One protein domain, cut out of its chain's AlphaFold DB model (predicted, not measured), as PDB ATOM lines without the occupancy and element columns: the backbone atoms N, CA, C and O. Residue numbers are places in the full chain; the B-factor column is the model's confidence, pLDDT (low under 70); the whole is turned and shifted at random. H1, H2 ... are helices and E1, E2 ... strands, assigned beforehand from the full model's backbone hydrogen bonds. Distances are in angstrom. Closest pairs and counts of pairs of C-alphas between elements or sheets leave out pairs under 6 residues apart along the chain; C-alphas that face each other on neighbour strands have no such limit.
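AT A GLANCE: This is residues 61 to 163 and 218 to 242 of the 242 residues of an uncharacterized protein of Candidatus Eremiobacter sp. RRmetagenome_bin22 (UniProt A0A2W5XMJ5). Little is regular here: a curled antiparallel sheet, E1 E2 E3 E5 E4, has helix H1 across one face and short H2 grazing it. The 128 printed residues include two named helices, then five strands, with 50 residues in named elements, class mixed. It is compact, radius of gyration of the C-alphas 13.8 A, spans 36 by 31 by 27 A.

IN THESE COORDINATES: Find C-alpha 64 at (-5.864, 14.746, 199.429); H1 runs 24.3 A to residue 80. Then come H2 84 to 89, E1 104 to 107, E2 121 to 124, E3 130 to 138, E4 159 to 161 and E5 218 to 224, ending at (2.653, 1.424, 197.508).

HOW THE PARTS SIT: E1, E2 and E3 form a meander, successive antiparallel hairpins; look for N 106 and O 122, 2.8 A apart, within hydrogen-bond range. H1 runs across the strands, over E3 and E5; the closest C-alphas of H1 and E3, Gly 78 and Leu 130, are 6.4 A apart. H1 and H2 have every O i to N i+4 pair within range.

THE WHOLE: Residues 164 to 217 are not printed; C-alphas 163 and 218 are 7.8 A apart. Residue 96 has pLDDT under 70.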
ATOM      1  N   GLN A  61       3.461  11.100 203.683       91.44
ATOM      2  CA  GLN A  61       2.005  11.108 203.661       91.44
ATOM      3  C   GLN A  61       1.489  11.869 202.431       91.44
ATOM      4  O   GLN A  61       1.983  12.972 202.136       91.44
ATOM      5  N   PRO A  62       0.543  11.277 201.684       94.19
ATOM      6  CA  PRO A  62      -0.079  11.943 200.555       94.19
ATOM      7  C   PRO A  62      -0.959  13.108 201.029       94.19
ATOM      8  O   PRO A  62      -1.585  13.027 202.085       94.19
ATOM      9  N   ASP A  63      -1.030  14.185 200.246       94.88
ATOM     10  CA  ASP A  63      -2.145  15.133 200.371       94.88
ATOM     11  C   ASP A  63      -3.455  14.524 199.818       94.88
ATOM     12  O   ASP A  63      -3.481  13.381 199.360       94.88
ATOM     13  N   ALA A  64      -4.566  15.264 199.868       96.56
ATOM     14  CA  ALA A  64      -5.864  14.746 199.429       96.56
ATOM     15  C   ALA A  64      -5.891  14.332 197.942       96.56
ATOM     16  O   ALA A  64      -6.527  13.333 197.596       96.56
ATOM     17  N   ALA A  65      -5.195  15.068 197.068       96.56
ATOM     18  CA  ALA A  65      -5.146  14.770 195.638       96.56
ATOM     19  C   ALA A  65      -4.261  13.546 195.362       96.56
ATOM     20  O   ALA A  65      -4.666  12.638 194.633       96.56
ATOM     21  N   GLU A  66      -3.098  13.481 196.016       97.19
ATOM     22  CA  GLU A  66      -2.204  12.324 195.992       97.19
ATOM     23  C   GLU A  66      -2.917  11.062 196.508       97.19
ATOM     24  O   GLU A  66      -2.828  10.003 195.887       97.19
ATOM     25  N   ALA A  67      -3.677  11.164 197.603       97.19
ATOM     26  CA  ALA A  67      -4.404  10.042 198.193       97.19
ATOM     27  C   ALA A  67      -5.535   9.544 197.279       97.19
ATOM     28  O   ALA A  67      -5.712   8.336 197.115       97.19
ATOM     29  N   ALA A  68      -6.281  10.462 196.653       97.88
ATOM     30  CA  ALA A  68      -7.309  10.111 195.676       97.88
ATOM     31  C   ALA A  68      -6.711   9.409 194.448       97.88
ATOM     32  O   ALA A  68      -7.272   8.422 193.971       97.88
ATOM     33  N   PHE A  69      -5.554   9.880 193.975       97.56
ATOM     34  CA  PHE A  69      -4.819   9.253 192.884       97.56
ATOM     35  C   PHE A  69      -4.340   7.845 193.232       97.56
ATOM     36  O   PHE A  69      -4.621   6.917 192.477       97.56
ATOM     37  N   VAL A  70      -3.674   7.670 194.380       97.69
ATOM     38  CA  VAL A  70      -3.201   6.351 194.826       97.69
ATOM     39  C   VAL A  70      -4.373   5.387 194.956       97.69
ATOM     40  O   VAL A  70      -4.277   4.271 194.454       97.69
ATOM     41  N   ARG A  71      -5.498   5.802 195.556       98.06
ATOM     42  CA  ARG A  71      -6.687   4.948 195.706       98.06
ATOM     43  C   ARG A  71      -7.225   4.454 194.360       98.06
ATOM     44  O   ARG A  71      -7.396   3.253 194.193       98.06
ATOM     45  N   ASP A  72      -7.449   5.355 193.407       98.12
ATOM     46  CA  ASP A  72      -8.000   4.992 192.091       98.12
ATOM     47  C   ASP A  72      -7.031   4.127 191.264       98.12
ATOM     48  O   ASP A  72      -7.451   3.162 190.623       98.12
ATOM     49  N   VAL A  73      -5.721   4.402 191.326       98.00
ATOM     50  CA  VAL A  73      -4.711   3.529 190.710       98.00
ATOM     51  C   VAL A  73      -4.707   2.149 191.369       98.00
ATOM     52  O   VAL A  73      -4.700   1.144 190.658       98.00
ATOM     53  N   SER A  74      -4.739   2.091 192.703       98.06
ATOM     54  CA  SER A  74      -4.704   0.839 193.469       98.06
ATOM     55  C   SER A  74      -5.903  -0.049 193.149       98.06
ATOM     56  O   SER A  74      -5.732  -1.239 192.905       98.06
ATOM     57  N   GLU A  75      -7.103   0.528 193.083       98.00
ATOM     58  CA  GLU A  75      -8.326  -0.199 192.740       98.00
ATOM     59  C   GLU A  75      -8.252  -0.785 191.323       98.00
ATOM     60  O   GLU A  75      -8.388  -1.996 191.132       98.00
ATOM     61  N   ARG A  76      -7.963   0.053 190.320       98.25
ATOM     62  CA  ARG A  76      -7.956  -0.375 188.913       98.25
ATOM     63  C   ARG A  76      -6.827  -1.351 188.605       98.25
ATOM     64  O   ARG A  76      -7.028  -2.317 187.870       98.25
ATOM     65  N   LEU A  77      -5.628  -1.105 189.130       98.19
ATOM     66  CA  LEU A  77      -4.477  -1.966 188.864       98.19
ATOM     67  C   LEU A  77      -4.463  -3.220 189.730       98.19
ATOM     68  O   LEU A  77      -4.005  -4.249 189.244       98.19
ATOM     69  N   GLY A  78      -5.031  -3.183 190.937       97.88
ATOM     70  CA  GLY A  78      -5.262  -4.383 191.741       97.88
ATOM     71  C   GLY A  78      -6.200  -5.372 191.044       97.88
ATOM     72  O   GLY A  78      -5.953  -6.573 191.078       97.88
ATOM     73  N   GLN A  79      -7.222  -4.877 190.333       98.00
ATOM     74  CA  GLN A  79      -8.095  -5.713 189.498       98.00
ATOM     75  C   GLN A  79      -7.404  -6.207 188.219       98.00
ATOM     76  O   GLN A  79      -7.610  -7.345 187.805       98.00
ATOM     77  N   LYS A  80      -6.590  -5.360 187.576       98.31
ATOM     78  CA  LYS A  80      -5.908  -5.691 186.312       98.31
ATOM     79  C   LYS A  80      -4.733  -6.657 186.498       98.31
ATOM     80  O   LYS A  80      -4.476  -7.482 185.624       98.31
ATOM     81  N   TYR A  81      -4.011  -6.537 187.608       98.25
ATOM     82  CA  TYR A  81      -2.778  -7.269 187.885       98.25
ATOM     83  C   TYR A  81      -2.784  -7.917 189.283       98.25
ATOM     84  O   TYR A  81      -1.847  -7.697 190.054       98.25
ATOM     85  N   PRO A  82      -3.806  -8.721 189.631       97.81
ATOM     86  CA  PRO A  82      -3.975  -9.245 190.988       97.81
ATOM     87  C   PRO A  82      -2.823 -10.157 191.422       97.81
ATOM     88  O   PRO A  82      -2.483 -10.189 192.605       97.81
ATOM     89  N   ASP A  83      -2.210 -10.869 190.470       98.00
ATOM     90  CA  ASP A  83      -1.093 -11.770 190.716       98.00
ATOM     91  C   ASP A  83       0.000 -11.695 189.631       98.00
ATOM     92  O   ASP A  83      -0.143 -11.044 188.589       98.00
ATOM     93  N   THR A  84       1.120 -12.373 189.882       96.88
ATOM     94  CA  THR A  84       2.267 -12.417 188.963       96.88
ATOM     95  C   THR A  84       1.964 -13.117 187.635       96.88
ATOM     96  O   THR A  84       2.625 -12.829 186.635       96.88
ATOM     97  N   ARG A  85       0.955 -13.999 187.572       97.69
ATOM     98  CA  ARG A  85       0.537 -14.639 186.313       97.69
ATOM     99  C   ARG A  85      -0.154 -13.622 185.414       97.69
ATOM    100  O   ARG A  85       0.120 -13.606 184.217       97.69
ATOM    101  N   SER A  86      -0.981 -12.740 185.982       98.19
ATOM    102  CA  SER A  86      -1.587 -11.625 185.244       98.19
ATOM    103  C   SER A  86      -0.529 -10.664 184.693       98.19
ATOM    104  O   SER A  86      -0.623 -10.257 183.535       98.19
ATOM    105  N   ALA A  87       0.513 -10.345 185.471       97.62
ATOM    106  CA  ALA A  87       1.641  -9.552 184.973       97.62
ATOM    107  C   ALA A  87       2.383 -10.254 183.827       97.62
ATOM    108  O   ALA A  87       2.625  -9.641 182.786       97.62
ATOM    109  N   LEU A  88       2.703 -11.543 183.979       96.25
ATOM    110  CA  LEU A  88       3.372 -12.318 182.933       96.25
ATOM    111  C   LEU A  88       2.552 -12.350 181.636       96.25
ATOM    112  O   LEU A  88       3.088 -12.083 180.561       96.25
ATOM    113  N   ALA A  89       1.245 -12.611 181.735       97.38
ATOM    114  CA  ALA A  89       0.330 -12.604 180.593       97.38
ATOM    115  C   ALA A  89       0.256 -11.229 179.903       97.38
ATOM    116  O   ALA A  89       0.095 -11.150 178.688       97.38
ATOM    117  N   ALA A  90       0.436 -10.141 180.659       97.31
ATOM    118  CA  ALA A  90       0.516  -8.781 180.132       97.31
ATOM    119  C   ALA A  90       1.902  -8.408 179.558       97.31
ATOM    120  O   ALA A  90       2.111  -7.262 179.151       97.31
ATOM    121  N   GLY A  91       2.845  -9.354 179.506       95.94
ATOM    122  CA  GLY A  91       4.176  -9.172 178.929       95.94
ATOM    123  C   GLY A  91       5.216  -8.590 179.888       95.94
ATOM    124  O   GLY A  91       6.255  -8.112 179.432       95.94
ATOM    125  N   TYR A  92       4.960  -8.609 181.197       95.62
ATOM    126  CA  TYR A  92       5.980  -8.283 182.189       95.62
ATOM    127  C   TYR A  92       6.853  -9.506 182.473       95.62
ATOM    128  O   TYR A  92       6.399 -10.647 182.428       95.62
ATOM    129  N   TYR A  93       8.106  -9.268 182.839       90.81
ATOM    130  CA  TYR A  93       9.035 -10.295 183.287       90.81
ATOM    131  C   TYR A  93       9.752  -9.847 184.557       90.81
ATOM    132  O   TYR A  93       9.999  -8.662 184.776       90.81
ATOM    133  N   GLN A  94      10.115 -10.807 185.402       89.62
ATOM    134  CA  GLN A  94      10.824 -10.523 186.643       89.62
ATOM    135  C   GLN A  94      12.273 -10.080 186.355       89.62
ATOM    136  O   GLN A  94      13.061 -10.854 185.802       89.62
ATOM    137  N   THR A  95      12.640  -8.852 186.733       79.75
ATOM    138  CA  THR A  95      13.945  -8.247 186.393       79.75
ATOM    139  C   THR A  95      15.069  -8.701 187.314       79.75
ATOM    140  O   THR A  95      16.153  -9.060 186.849       79.75
ATOM    141  N   THR A  96      14.814  -8.717 188.620       69.56
ATOM    142  CA  THR A  96      15.807  -9.007 189.657       69.56
ATOM    143  C   THR A  96      15.378 -10.202 190.510       69.56
ATOM    144  O   THR A  96      14.518 -11.008 190.130       69.56
ATOM    145  N   LYS A  97      16.103 -10.424 191.605       72.06
ATOM    146  CA  LYS A  97      15.724 -11.387 192.642       72.06
ATOM    147  C   LYS A  97      14.768 -10.714 193.633       72.06
ATOM    148  O   LYS A  97      14.431  -9.555 193.457       72.06
ATOM    149  N   LEU A  98      14.361 -11.456 194.658       71.69
ATOM    150  CA  LEU A  98      13.640 -10.905 195.803       71.69
ATOM    151  C   LEU A  98      14.424  -9.723 196.395       71.69
ATOM    152  O   LEU A  98      15.621  -9.862 196.692       71.69
ATOM    153  N   GLU A  99      13.756  -8.587 196.543       80.12
ATOM    154  CA  GLU A  99      14.275  -7.431 197.261       80.12
ATOM    155  C   GLU A  99      14.363  -7.741 198.769       80.12
ATOM    156  O   GLU A  99      13.743  -8.702 199.244       80.12
ATOM    157  N   PRO A 100      15.156  -6.987 199.554       80.25
ATOM    158  CA  PRO A 100      15.316  -7.245 200.988       80.25
ATOM    159  C   PRO A 100      14.009  -7.265 201.791       80.25
ATOM    160  O   PRO A 100      13.968  -7.874 202.856       80.25
ATOM    161  N   ASP A 101      12.964  -6.601 201.299       78.38
ATOM    162  CA  ASP A 101      11.634  -6.520 201.906       78.38
ATOM    163  C   ASP A 101      10.678  -7.643 201.462       78.38
ATOM    164  O   ASP A 101       9.529  -7.688 201.901       78.38
ATOM    165  N   GLY A 102      11.143  -8.572 200.623       84.44
ATOM    166  CA  GLY A 102      10.325  -9.673 200.128       84.44
ATOM    167  C   GLY A 102       9.552  -9.357 198.854       84.44
ATOM    168  O   GLY A 102       8.746 -10.184 198.428       84.44
ATOM    169  N   THR A 103       9.761  -8.192 198.239       91.06
ATOM    170  CA  THR A 103       9.098  -7.864 196.977       91.06
ATOM    171  C   THR A 103       9.817  -8.462 195.768       91.06
ATOM    172  O   THR A 103      11.027  -8.692 195.762       91.06
ATOM    173  N   THR A 104       9.060  -8.748 194.709       91.88
ATOM    174  CA  THR A 104       9.593  -9.077 193.384       91.88
ATOM    175  C   THR A 104       9.162  -8.025 192.377       91.88
ATOM    176  O   THR A 104       7.995  -7.636 192.332       91.88
ATOM    177  N   ILE A 105      10.106  -7.588 191.545       91.88
ATOM    178  CA  ILE A 105       9.883  -6.532 190.561       91.88
ATOM    179  C   ILE A 105       9.675  -7.148 189.179       91.88
ATOM    180  O   ILE A 105      10.489  -7.947 188.702       91.88
ATOM    181  N   TRP A 106       8.585  -6.747 188.536       94.19
ATOM    182  CA  TRP A 106       8.171  -7.174 187.207       94.19
ATOM    183  C   TRP A 106       8.154  -5.976 186.267       94.19
ATOM    184  O   TRP A 106       7.525  -4.967 186.565       94.19
ATOM    185  N   PHE A 107       8.827  -6.088 185.125       93.44
ATOM    186  CA  PHE A 107       9.019  -5.006 184.160       93.44
ATOM    187  C   PHE A 107       8.624  -5.460 182.760       93.44
ATOM    188  O   PHE A 107       8.903  -6.594 182.382       93.44
ATOM    189  N   ASN A 108       8.004  -4.588 181.969       93.81
ATOM    190  CA  ASN A 108       7.570  -4.919 180.603       93.81
ATOM    191  C   ASN A 108       8.502  -4.392 179.496       93.81
ATOM    192  O   ASN A 108       8.207  -4.582 178.317       93.81
ATOM    193  N   ASN A 109       9.608  -3.724 179.845       89.88
ATOM    194  CA  ASN A 109      10.538  -3.105 178.890       89.88
ATOM    195  C   ASN A 109       9.921  -2.090 177.925       89.88
ATOM    196  O   ASN A 109      10.463  -1.837 176.848       89.88
ATOM    197  N   ARG A 110       8.793  -1.484 178.307       92.00
ATOM    198  CA  ARG A 110       8.137  -0.438 177.523       92.00
ATOM    199  C   ARG A 110       8.410   0.926 178.142       92.00
ATOM    200  O   ARG A 110       8.072   1.204 179.290       92.00
ATOM    201  N   TRP A 111       9.023   1.777 177.330       90.06
ATOM    202  CA  TRP A 111       9.328   3.171 177.652       90.06
ATOM    203  C   TRP A 111       8.323   4.152 177.039       90.06
ATOM    204  O   TRP A 111       8.206   5.293 177.478       90.06
ATOM    205  N   SER A 112       7.573   3.698 176.035       91.75
ATOM    206  CA  SER A 112       6.445   4.401 175.430       91.75
ATOM    207  C   SER A 112       5.121   3.800 175.905       91.75
ATOM    208  O   SER A 112       5.063   2.662 176.370       91.75
ATOM    209  N   GLY A 113       4.040   4.579 175.814       91.69
ATOM    210  CA  GLY A 113       2.705   4.128 176.228       91.69
ATOM    211  C   GLY A 113       2.512   4.004 177.744       91.69
ATOM    212  O   GLY A 113       1.472   3.503 178.176       91.69
ATOM    213  N   VAL A 114       3.475   4.475 178.548       96.06
ATOM    214  CA  VAL A 114       3.337   4.573 180.006       96.06
ATOM    215  C   VAL A 114       2.231   5.571 180.325       96.06
ATOM    216  O   VAL A 114       2.277   6.739 179.923       96.06
ATOM    217  N   SER A 115       1.224   5.108 181.053       95.75
ATOM    218  CA  SER A 115       0.073   5.909 181.458       95.75
ATOM    219  C   SER A 115      -0.382   5.502 182.847       95.75
ATOM    220  O   SER A 115       0.024   4.459 183.358       95.75
ATOM    221  N   LYS A 116      -1.302   6.278 183.421       95.44
ATOM    222  CA  LYS A 116      -1.867   6.046 184.753       95.44
ATOM    223  C   LYS A 116      -2.304   4.591 185.014       95.44
ATOM    224  O   LYS A 116      -2.137   4.113 186.129       95.44
ATOM    225  N   TYR A 117      -2.805   3.860 184.014       97.38
ATOM    226  CA  TYR A 117      -3.243   2.456 184.176       97.38
ATOM    227  C   TYR A 117      -2.414   1.443 183.366       97.38
ATOM    228  O   TYR A 117      -2.822   0.294 183.147       97.38
ATOM    229  N   SER A 118      -1.237   1.878 182.926       96.81
ATOM    230  CA  SER A 118      -0.237   1.074 182.231       96.81
ATOM    231  C   SER A 118       1.152   1.471 182.747       96.81
ATOM    232  O   SER A 118       1.888   2.145 182.021       96.81
ATOM    233  N   PRO A 119       1.498   1.118 184.004       97.69
ATOM    234  CA  PRO A 119       2.854   1.301 184.516       97.69
ATOM    235  C   PRO A 119       3.842   0.444 183.717       97.69
ATOM    236  O   PRO A 119       3.453  -0.418 182.927       97.69
ATOM    237  N   ASN A 120       5.136   0.675 183.906       96.69
ATOM    238  CA  ASN A 120       6.164  -0.205 183.359       96.69
ATOM    239  C   ASN A 120       6.775  -1.126 184.413       96.69
ATOM    240  O   ASN A 120       7.272  -2.178 184.019       96.69
ATOM    241  N   PHE A 121       6.622  -0.829 185.709       96.62
ATOM    242  CA  PHE A 121       7.022  -1.712 186.806       96.62
ATOM    243  C   PHE A 121       5.844  -2.068 187.713       96.62
ATOM    244  O   PHE A 121       5.016  -1.221 188.043       96.62
ATOM    245  N   LEU A 122       5.802  -3.326 188.144       97.75
ATOM    246  CA  LEU A 122       4.874  -3.849 189.142       97.75
ATOM    247  C   LEU A 122       5.680  -4.519 190.256       97.75
ATOM    248  O   LEU A 122       6.625  -5.262 189.975       97.75
ATOM    249  N   TRP A 123       5.305  -4.272 191.506       96.69
ATOM    250  CA  TRP A 123       5.929  -4.876 192.679       96.69
ATOM    251  C   TRP A 123       4.953  -5.854 193.313       96.69
ATOM    252  O   TRP A 123       3.843  -5.477 193.690       96.69
ATOM    253  N   TYR A 124       5.373  -7.102 193.463       96.38
ATOM    254  CA  TYR A 124       4.579  -8.137 194.114       96.38
ATOM    255  C   TYR A 124       5.196  -8.510 195.450       96.38
ATOM    256  O   TYR A 124       6.409  -8.682 195.517       96.38
ATOM    257  N   ASP A 125       4.381  -8.670 196.489       94.81
ATOM    258  CA  ASP A 125       4.844  -9.228 197.760       94.81
ATOM    259  C   ASP A 125       5.251 -10.709 197.617       94.81
ATOM    260  O   ASP A 125       5.079 -11.341 196.568       94.81
ATOM    261  N   LYS A 126       5.763 -11.300 198.700       92.19
ATOM    262  CA  LYS A 126       6.162 -12.716 198.735       92.19
ATOM    263  C   LYS A 126       5.036 -13.708 198.423       92.19
ATOM    264  O   LYS A 126       5.309 -14.858 198.090       92.19
ATOM    265  N   HIS A 127       3.781 -13.287 198.576       94.00
ATOM    266  CA  HIS A 127       2.598 -14.092 198.287       94.00
ATOM    267  C   HIS A 127       2.123 -13.901 196.841       94.00
ATOM    268  O   HIS A 127       1.108 -14.474 196.451       94.00
ATOM    269  N   GLY A 128       2.849 -13.116 196.041       95.38
ATOM    270  CA  GLY A 128       2.523 -12.852 194.650       95.38
ATOM    271  C   GLY A 128       1.356 -11.887 194.474       95.38
ATOM    272  O   GLY A 128       0.742 -11.924 193.415       95.38
ATOM    273  N   ARG A 129       1.049 -11.035 195.464       97.50
ATOM    274  CA  ARG A 129      -0.007 -10.008 195.385       97.50
ATOM    275  C   ARG A 129       0.588  -8.644 195.064       97.50
ATOM    276  O   ARG A 129       1.662  -8.318 195.569       97.50
ATOM    277  N   LEU A 130      -0.101  -7.845 194.249       97.94
ATOM    278  CA  LEU A 130       0.364  -6.501 193.899       97.94
ATOM    279  C   LEU A 130       0.484  -5.630 195.162       97.94
ATOM    280  O   LEU A 130      -0.493  -5.421 195.877       97.94
ATOM    281  N   ALA A 131       1.688  -5.131 195.428       97.69
ATOM    282  CA  ALA A 131       2.024  -4.338 196.609       97.69
ATOM    283  C   ALA A 131       2.372  -2.884 196.259       97.69
ATOM    284  O   ALA A 131       2.087  -1.967 197.030       97.69
ATOM    285  N   GLY A 132       2.943  -2.654 195.078       97.56
ATOM    286  CA  GLY A 132       3.300  -1.329 194.580       97.56
ATOM    287  C   GLY A 132       3.619  -1.356 193.092       97.56
ATOM    288  O   GLY A 132       3.407  -2.369 192.420       97.56
ATOM    289  N   LEU A 133       4.078  -0.227 192.569       97.94
ATOM    290  CA  LEU A 133       4.391  -0.040 191.155       97.94
ATOM    291  C   LEU A 133       5.257   1.197 190.948       97.94
ATOM    292  O   LEU A 133       5.257   2.083 191.805       97.94
ATOM    293  N   ASP A 134       5.857   1.287 189.756       97.19
ATOM    294  CA  ASP A 134       6.494   2.512 189.268       97.19
ATOM    295  C   ASP A 134       5.988   2.926 187.894       97.19
ATOM    296  O   ASP A 134       5.707   2.103 187.010       97.19
ATOM    297  N   TYR A 135       5.984   4.241 187.697       97.69
ATOM    298  CA  TYR A 135       5.984   4.847 186.377       97.69
ATOM    299  C   TYR A 135       7.350   5.433 186.093       97.69
ATOM    300  O   TYR A 135       7.806   6.336 186.800       97.69
ATOM    301  N   GLN A 136       7.956   4.982 185.001       96.69
ATOM    302  CA  GLN A 136       9.214   5.540 184.547       96.69
ATOM    303  C   GLN A 136       9.139   6.135 183.153       96.69
ATOM    304  O   GLN A 136       8.620   5.522 182.221       96.69
ATOM    305  N   TYR A 137       9.715   7.327 183.024       96.88
ATOM    306  CA  TYR A 137       9.732   8.123 181.804       96.88
ATOM    307  C   TYR A 137      11.166   8.475 181.441       96.88
ATOM    308  O   TYR A 137      11.878   9.085 182.237       96.88
ATOM    309  N   GLU A 138      11.601   8.108 180.238       95.62
ATOM    310  CA  GLU A 138      12.965   8.393 179.802       95.62
ATOM    311  C   GLU A 138      13.209   9.907 179.719       95.62
ATOM    312  O   GLU A 138      12.485  10.616 179.022       95.62
ATOM    313  N   VAL A 139      14.254  10.404 180.392       95.88
ATOM    314  CA  VAL A 139      14.532  11.851 180.497       95.88
ATOM    315  C   VAL A 139      14.808  12.493 179.132       95.88
ATOM    316  O   VAL A 139      14.502  13.665 178.937       95.88
ATOM    317  N   SER A 140      15.357  11.741 178.177       94.75
ATOM    318  CA  SER A 140      15.604  12.229 176.812       94.75
ATOM    319  C   SER A 140      14.307  12.597 176.078       94.75
ATOM    320  O   SER A 140      14.272  13.595 175.363       94.75
ATOM    321  N   ALA A 141      13.236  11.828 176.292       95.38
ATOM    322  CA  ALA A 141      11.908  12.069 175.733       95.38
ATOM    323  C   ALA A 141      11.042  12.961 176.641       95.38
ATOM    324  O   ALA A 141      10.112  13.611 176.170       95.38
ATOM    325  N   TRP A 142      11.361  13.006 177.938       96.06
ATOM    326  CA  TRP A 142      10.663  13.777 178.963       96.06
ATOM    327  C   TRP A 142      11.659  14.641 179.751       96.06
ATOM    328  O   TRP A 142      12.059  14.274 180.861       96.06
ATOM    329  N   PRO A 143      12.050  15.823 179.230       95.50
ATOM    330  CA  PRO A 143      12.997  16.711 179.915       95.50
ATOM    331  C   PRO A 143      12.528  17.156 181.311       95.50
ATOM    332  O   PRO A 143      13.328  17.543 182.158       95.50
ATOM    333  N   ASN A 144      11.221  17.067 181.564       96.00
ATOM    334  CA  ASN A 144      10.579  17.267 182.856       96.00
ATOM    335  C   ASN A 144       9.742  16.029 183.218       96.00
ATOM    336  O   ASN A 144       9.239  15.376 182.302       96.00
ATOM    337  N   PRO A 145       9.536  15.730 184.517       94.69
ATOM    338  CA  PRO A 145       8.599  14.689 184.907       94.69
ATOM    339  C   PRO A 145       7.196  15.031 184.381       94.69
ATOM    340  O   PRO A 145       6.879  16.221 184.233       94.69
ATOM    341  N   PRO A 146       6.353  14.019 184.116       94.25
ATOM    342  CA  PRO A 146       4.979  14.222 183.681       94.25
ATOM    343  C   PRO A 146       4.224  15.266 184.508       94.25
ATOM    344  O   PRO A 146       4.372  15.371 185.728       94.25
ATOM    345  N   ALA A 147       3.400  16.050 183.819       89.19
ATOM    346  CA  ALA A 147       2.680  17.162 184.415       89.19
ATOM    347  C   ALA A 147       1.602  16.708 185.418       89.19
ATOM    348  O   ALA A 147       1.073  15.594 185.362       89.19
ATOM    349  N   LYS A 148       1.239  17.628 186.323       86.75
ATOM    350  CA  LYS A 148       0.292  17.375 187.422       86.75
ATOM    351  C   LYS A 148      -1.121  16.998 186.972       86.75
ATOM    352  O   LYS A 148      -1.849  16.366 187.724       86.75
ATOM    353  N   ASN A 149      -1.515  17.387 185.761       87.69
ATOM    354  CA  ASN A 149      -2.810  17.026 185.185       87.69
ATOM    355  C   ASN A 149      -2.889  15.545 184.773       87.69
ATOM    356  O   ASN A 149      -3.989  15.021 184.645       87.69
ATOM    357  N   VAL A 150      -1.747  14.870 184.585       89.00
ATOM    358  CA  VAL A 150      -1.687  13.420 184.334       89.00
ATOM    359  C   VAL A 150      -1.468  12.661 185.643       89.00
ATOM    360  O   VAL A 150      -2.152  11.676 185.918       89.00
ATOM    361  N   TYR A 151      -0.542  13.156 186.468       95.75
ATOM    362  CA  TYR A 151      -0.211  12.599 187.778       95.75
ATOM    363  C   TYR A 151      -0.348  13.693 188.835       95.75
ATOM    364  O   TYR A 151       0.579  14.495 188.972       95.75
ATOM    365  N   PRO A 152      -1.456  13.759 189.594       96.56
ATOM    366  CA  PRO A 152      -1.703  14.812 190.580       96.56
ATOM    367  C   PRO A 152      -0.885  14.580 191.860       96.56
ATOM    368  O   PRO A 152      -1.417  14.481 192.960       96.56
ATOM    369  N   VAL A 153       0.432  14.476 191.702       95.88
ATOM    370  CA  VAL A 153       1.417  14.292 192.765       95.88
ATOM    371  C   VAL A 153       2.349  15.496 192.826       95.88
ATOM    372  O   VAL A 153       2.563  16.215 191.838       95.88
ATOM    373  N   ARG A 154       2.934  15.756 193.995       94.75
ATOM    374  CA  ARG A 154       3.950  16.805 194.125       94.75
ATOM    375  C   ARG A 154       5.171  16.457 193.278       94.75
ATOM    376  O   ARG A 154       5.583  15.305 193.203       94.75
ATOM    377  N   ARG A 155       5.822  17.470 192.692       93.44
ATOM    378  CA  ARG A 155       7.049  17.265 191.896       93.44
ATOM    379  C   ARG A 155       8.145  16.560 192.702       93.44
ATOM    380  O   ARG A 155       8.888  15.775 192.138       93.44
ATOM    381  N   SER A 156       8.201  16.791 194.014       92.25
ATOM    382  CA  SER A 156       9.137  16.132 194.932       92.25
ATOM    383  C   SER A 156       8.902  14.626 195.119       92.25
ATOM    384  O   SER A 156       9.724  13.986 195.768       92.25
ATOM    385  N   ARG A 157       7.804  14.059 194.594       94.31
ATOM    386  CA  ARG A 157       7.583  12.604 194.520       94.31
ATOM    387  C   ARG A 157       8.348  11.951 193.378       94.31
ATOM    388  O   ARG A 157       8.664  10.774 193.470       94.31
ATOM    389  N   TRP A 158       8.664  12.717 192.340       95.31
ATOM    390  CA  TRP A 158       9.473  12.235 191.235       95.31
ATOM    391  C   TRP A 158      10.942  12.236 191.632       95.31
ATOM    392  O   TRP A 158      11.475  13.244 192.106       95.31
ATOM    393  N   THR A 159      11.608  11.116 191.390       93.88
ATOM    394  CA  THR A 159      13.062  11.001 191.501       93.88
ATOM    395  C   THR A 159      13.670  10.770 190.122       93.88
ATOM    396  O   THR A 159      12.955  10.584 189.139       93.88
ATOM    397  N   THR A 160      14.994  10.848 190.018       93.06
ATOM    398  CA  THR A 160      15.701  10.434 188.804       93.06
ATOM    399  C   THR A 160      16.496   9.180 189.090       93.06
ATOM    400  O   THR A 160      17.249   9.142 190.067       93.06
ATOM    401  N   ILE A 161      16.400   8.212 188.193       90.12
ATOM    402  CA  ILE A 161      17.254   7.035 188.180       90.12
ATOM    403  C   ILE A 161      18.354   7.264 187.151       90.12
ATOM    404  O   ILE A 161      18.082   7.593 185.992       90.12
ATOM    405  N   ASP A 162      19.604   7.115 187.582       92.88
ATOM    406  CA  ASP A 162      20.752   7.185 186.685       92.88
ATOM    407  C   ASP A 162      20.817   5.943 185.780       92.88
ATOM    408  O   ASP A 162      20.352   4.863 186.168       92.88
ATOM    409  N   PRO A 163      21.428   6.060 184.586       92.62
ATOM    410  CA  PRO A 163      21.598   4.920 183.705       92.62
ATOM    411  C   PRO A 163      22.283   3.744 184.405       92.62
ATOM    412  O   PRO A 163      23.265   3.910 185.141       92.62
ATOM    413  N   ALA A 218      15.978   7.986 183.735       96.12
ATOM    414  CA  ALA A 218      14.524   8.085 183.788       96.12
ATOM    415  C   ALA A 218      14.054   8.929 184.974       96.12
ATOM    416  O   ALA A 218      14.695   8.942 186.025       96.12
ATOM    417  N   TRP A 219      12.933   9.626 184.798       97.00
ATOM    418  CA  TRP A 219      12.084  10.025 185.914       97.00
ATOM    419  C   TRP A 219      11.395   8.789 186.464       97.00
ATOM    420  O   TRP A 219      10.963   7.952 185.680       97.00
ATOM    421  N   ASP A 220      11.271   8.714 187.780       96.38
ATOM    422  CA  ASP A 220      10.678   7.590 188.489       96.38
ATOM    423  C   ASP A 220       9.663   8.088 189.519       96.38
ATOM    424  O   ASP A 220       9.956   9.002 190.301       96.38
ATOM    425  N   LEU A 221       8.464   7.508 189.473       97.06
ATOM    426  CA  LEU A 221       7.396   7.701 190.446       97.06
ATOM    427  C   LEU A 221       6.940   6.335 190.951       97.06
ATOM    428  O   LEU A 221       6.085   5.706 190.324       97.06
ATOM    429  N   GLY A 222       7.490   5.942 192.096       96.31
ATOM    430  CA  GLY A 222       7.118   4.730 192.813       96.31
ATOM    431  C   GLY A 222       6.238   4.979 194.025       96.31
ATOM    432  O   GLY A 222       6.405   5.977 194.738       96.31
ATOM    433  N   PHE A 223       5.287   4.076 194.264       97.12
ATOM    434  CA  PHE A 223       4.467   4.083 195.475       97.12
ATOM    435  C   PHE A 223       3.791   2.737 195.754       97.12
ATOM    436  O   PHE A 223       3.556   1.908 194.873       97.12
ATOM    437  N   TRP A 224       3.426   2.557 197.021       97.44
ATOM    438  CA  TRP A 224       2.653   1.424 197.508       97.44
ATOM    439  C   TRP A 224       1.179   1.560 197.125       97.44
ATOM    440  O   TRP A 224       0.573   2.615 197.323       97.44
ATOM    441  N   VAL A 225       0.593   0.464 196.641       97.81
ATOM    442  CA  VAL A 225      -0.855   0.334 196.379       97.81
ATOM    443  C   VAL A 225      -1.587  -0.448 197.474       97.81
ATOM    444  O   VAL A 225      -2.799  -0.638 197.424       97.81
ATOM    445  N   VAL A 226      -0.848  -0.888 198.492       96.25
ATOM    446  CA  VAL A 226      -1.377  -1.464 199.733       96.25
ATOM    447  C   VAL A 226      -1.167  -0.488 200.895       96.25
ATOM    448  O   VAL A 226      -0.261   0.350 200.828       96.25
ATOM    449  N   PRO A 227      -1.952  -0.576 201.986       95.94
ATOM    450  CA  PRO A 227      -1.794   0.314 203.132       95.94
ATOM    451  C   PRO A 227      -0.355   0.347 203.672       95.94
ATOM    452  O   PRO A 227       0.232  -0.694 203.987       95.94
ATOM    453  N   ASN A 228       0.197   1.555 203.812       95.25
ATOM    454  CA  ASN A 228       1.520   1.799 204.384       95.25
ATOM    455  C   ASN A 228       1.418   2.863 205.492       95.25
ATOM    456  O   ASN A 228       1.119   4.019 205.180       95.25
ATOM    457  N   PRO A 229       1.696   2.532 206.770       93.94
ATOM    458  CA  PRO A 229       1.633   3.503 207.865       93.94
ATOM    459  C   PRO A 229       2.655   4.638 207.718       93.94
ATOM    460  O   PRO A 229       2.442   5.729 208.240       93.94
ATOM    461  N   SER A 230       3.740   4.419 206.970       91.75
ATOM    462  CA  SER A 230       4.720   5.464 206.659       91.75
ATOM    463  C   SER A 230       4.282   6.371 205.500       91.75
ATOM    464  O   SER A 230       4.949   7.366 205.242       91.75
ATOM    465  N   GLY A 231       3.164   6.068 204.832       94.50
ATOM    466  CA  GLY A 231       2.635   6.793 203.675       94.50
ATOM    467  C   GLY A 231       2.886   6.065 202.351       94.50
ATOM    468  O   GLY A 231       3.853   5.319 202.207       94.50
ATOM    469  N   ALA A 232       2.019   6.282 201.358       96.00
ATOM    470  CA  ALA A 232       2.078   5.573 200.072       96.00
ATOM    471  C   ALA A 232       3.390   5.803 199.301       96.00
ATOM    472  O   ALA A 232       3.842   4.918 198.588       96.00
ATOM    473  N   PHE A 233       4.031   6.960 199.483       94.94
ATOM    474  CA  PHE A 233       5.303   7.312 198.838       94.94
ATOM    475  C   PHE A 233       6.524   7.062 199.735       94.94
ATOM    476  O   PHE A 233       7.605   7.587 199.463       94.94
ATOM    477  N   ALA A 234       6.354   6.353 200.854       92.69
ATOM    478  CA  ALA A 234       7.482   5.947 201.678       92.69
ATOM    479  C   ALA A 234       8.286   4.867 200.958       92.69
ATOM    480  O   ALA A 234       7.732   4.034 200.251       92.69
ATOM    481  N   GLU A 235       9.594   4.857 201.175       87.44
ATOM    482  CA  GLU A 235      10.485   3.883 200.544       87.44
ATOM    483  C   GLU A 235      10.183   2.442 200.956       87.44
ATOM    484  O   GLU A 235      10.216   1.544 200.128       87.44
ATOM    485  N   LEU A 236       9.871   2.225 202.234       90.19
ATOM    486  CA  LEU A 236       9.589   0.907 202.785       90.19
ATOM    487  C   LEU A 236       8.149   0.841 203.282       90.19
ATOM    488  O   LEU A 236       7.607   1.830 203.790       90.19
ATOM    489  N   ASN A 237       7.560  -0.349 203.203       92.25
ATOM    490  CA  ASN A 237       6.294  -0.659 203.847       92.25
ATOM    491  C   ASN A 237       6.499  -1.753 204.903       92.25
ATOM    492  O   ASN A 237       6.701  -2.905 204.536       92.25
ATOM    493  N   PRO A 238       6.393  -1.449 206.210       91.94
ATOM    494  CA  PRO A 238       6.587  -2.450 207.267       91.94
ATOM    495  C   PRO A 238       5.537  -3.580 207.265       91.94
ATOM    496  O   PRO A 238       5.712  -4.586 207.966       91.94
ATOM    497  N   ASN A 239       4.449  -3.418 206.504       91.81
ATOM    498  CA  ASN A 239       3.422  -4.438 206.300       91.81
ATOM    499  C   ASN A 239       3.772  -5.420 205.172       91.81
ATOM    500  O   ASN A 239       3.166  -6.486 205.091       91.81
ATOM    501  N   VAL A 240       4.737  -5.081 204.314       88.62
ATOM    502  CA  VAL A 240       5.272  -5.970 203.280       88.62
ATOM    503  C   VAL A 240       6.564  -6.559 203.833       88.62
ATOM    504  O   VAL A 240       7.490  -5.831 204.183       88.62
ATOM    505  N   ARG A 241       6.584  -7.879 204.028       85.25
ATOM    506  CA  ARG A 241       7.689  -8.585 204.685       85.25
ATOM    507  C   ARG A 241       8.133  -9.787 203.848       85.25
ATOM    508  O   ARG A 241       7.257 -10.385 203.214       85.25
ATOM    509  N   PRO A 242       9.421 -10.178 203.917       77.12
ATOM    510  CA  PRO A 242       9.946 -11.419 203.339       77.12
ATOM    511  C   PRO A 242       9.292 -12.679 203.895       77.12
ATOM    512  O   PRO A 242       8.731 -12.636 205.017       77.12
TER     513      PRO A 242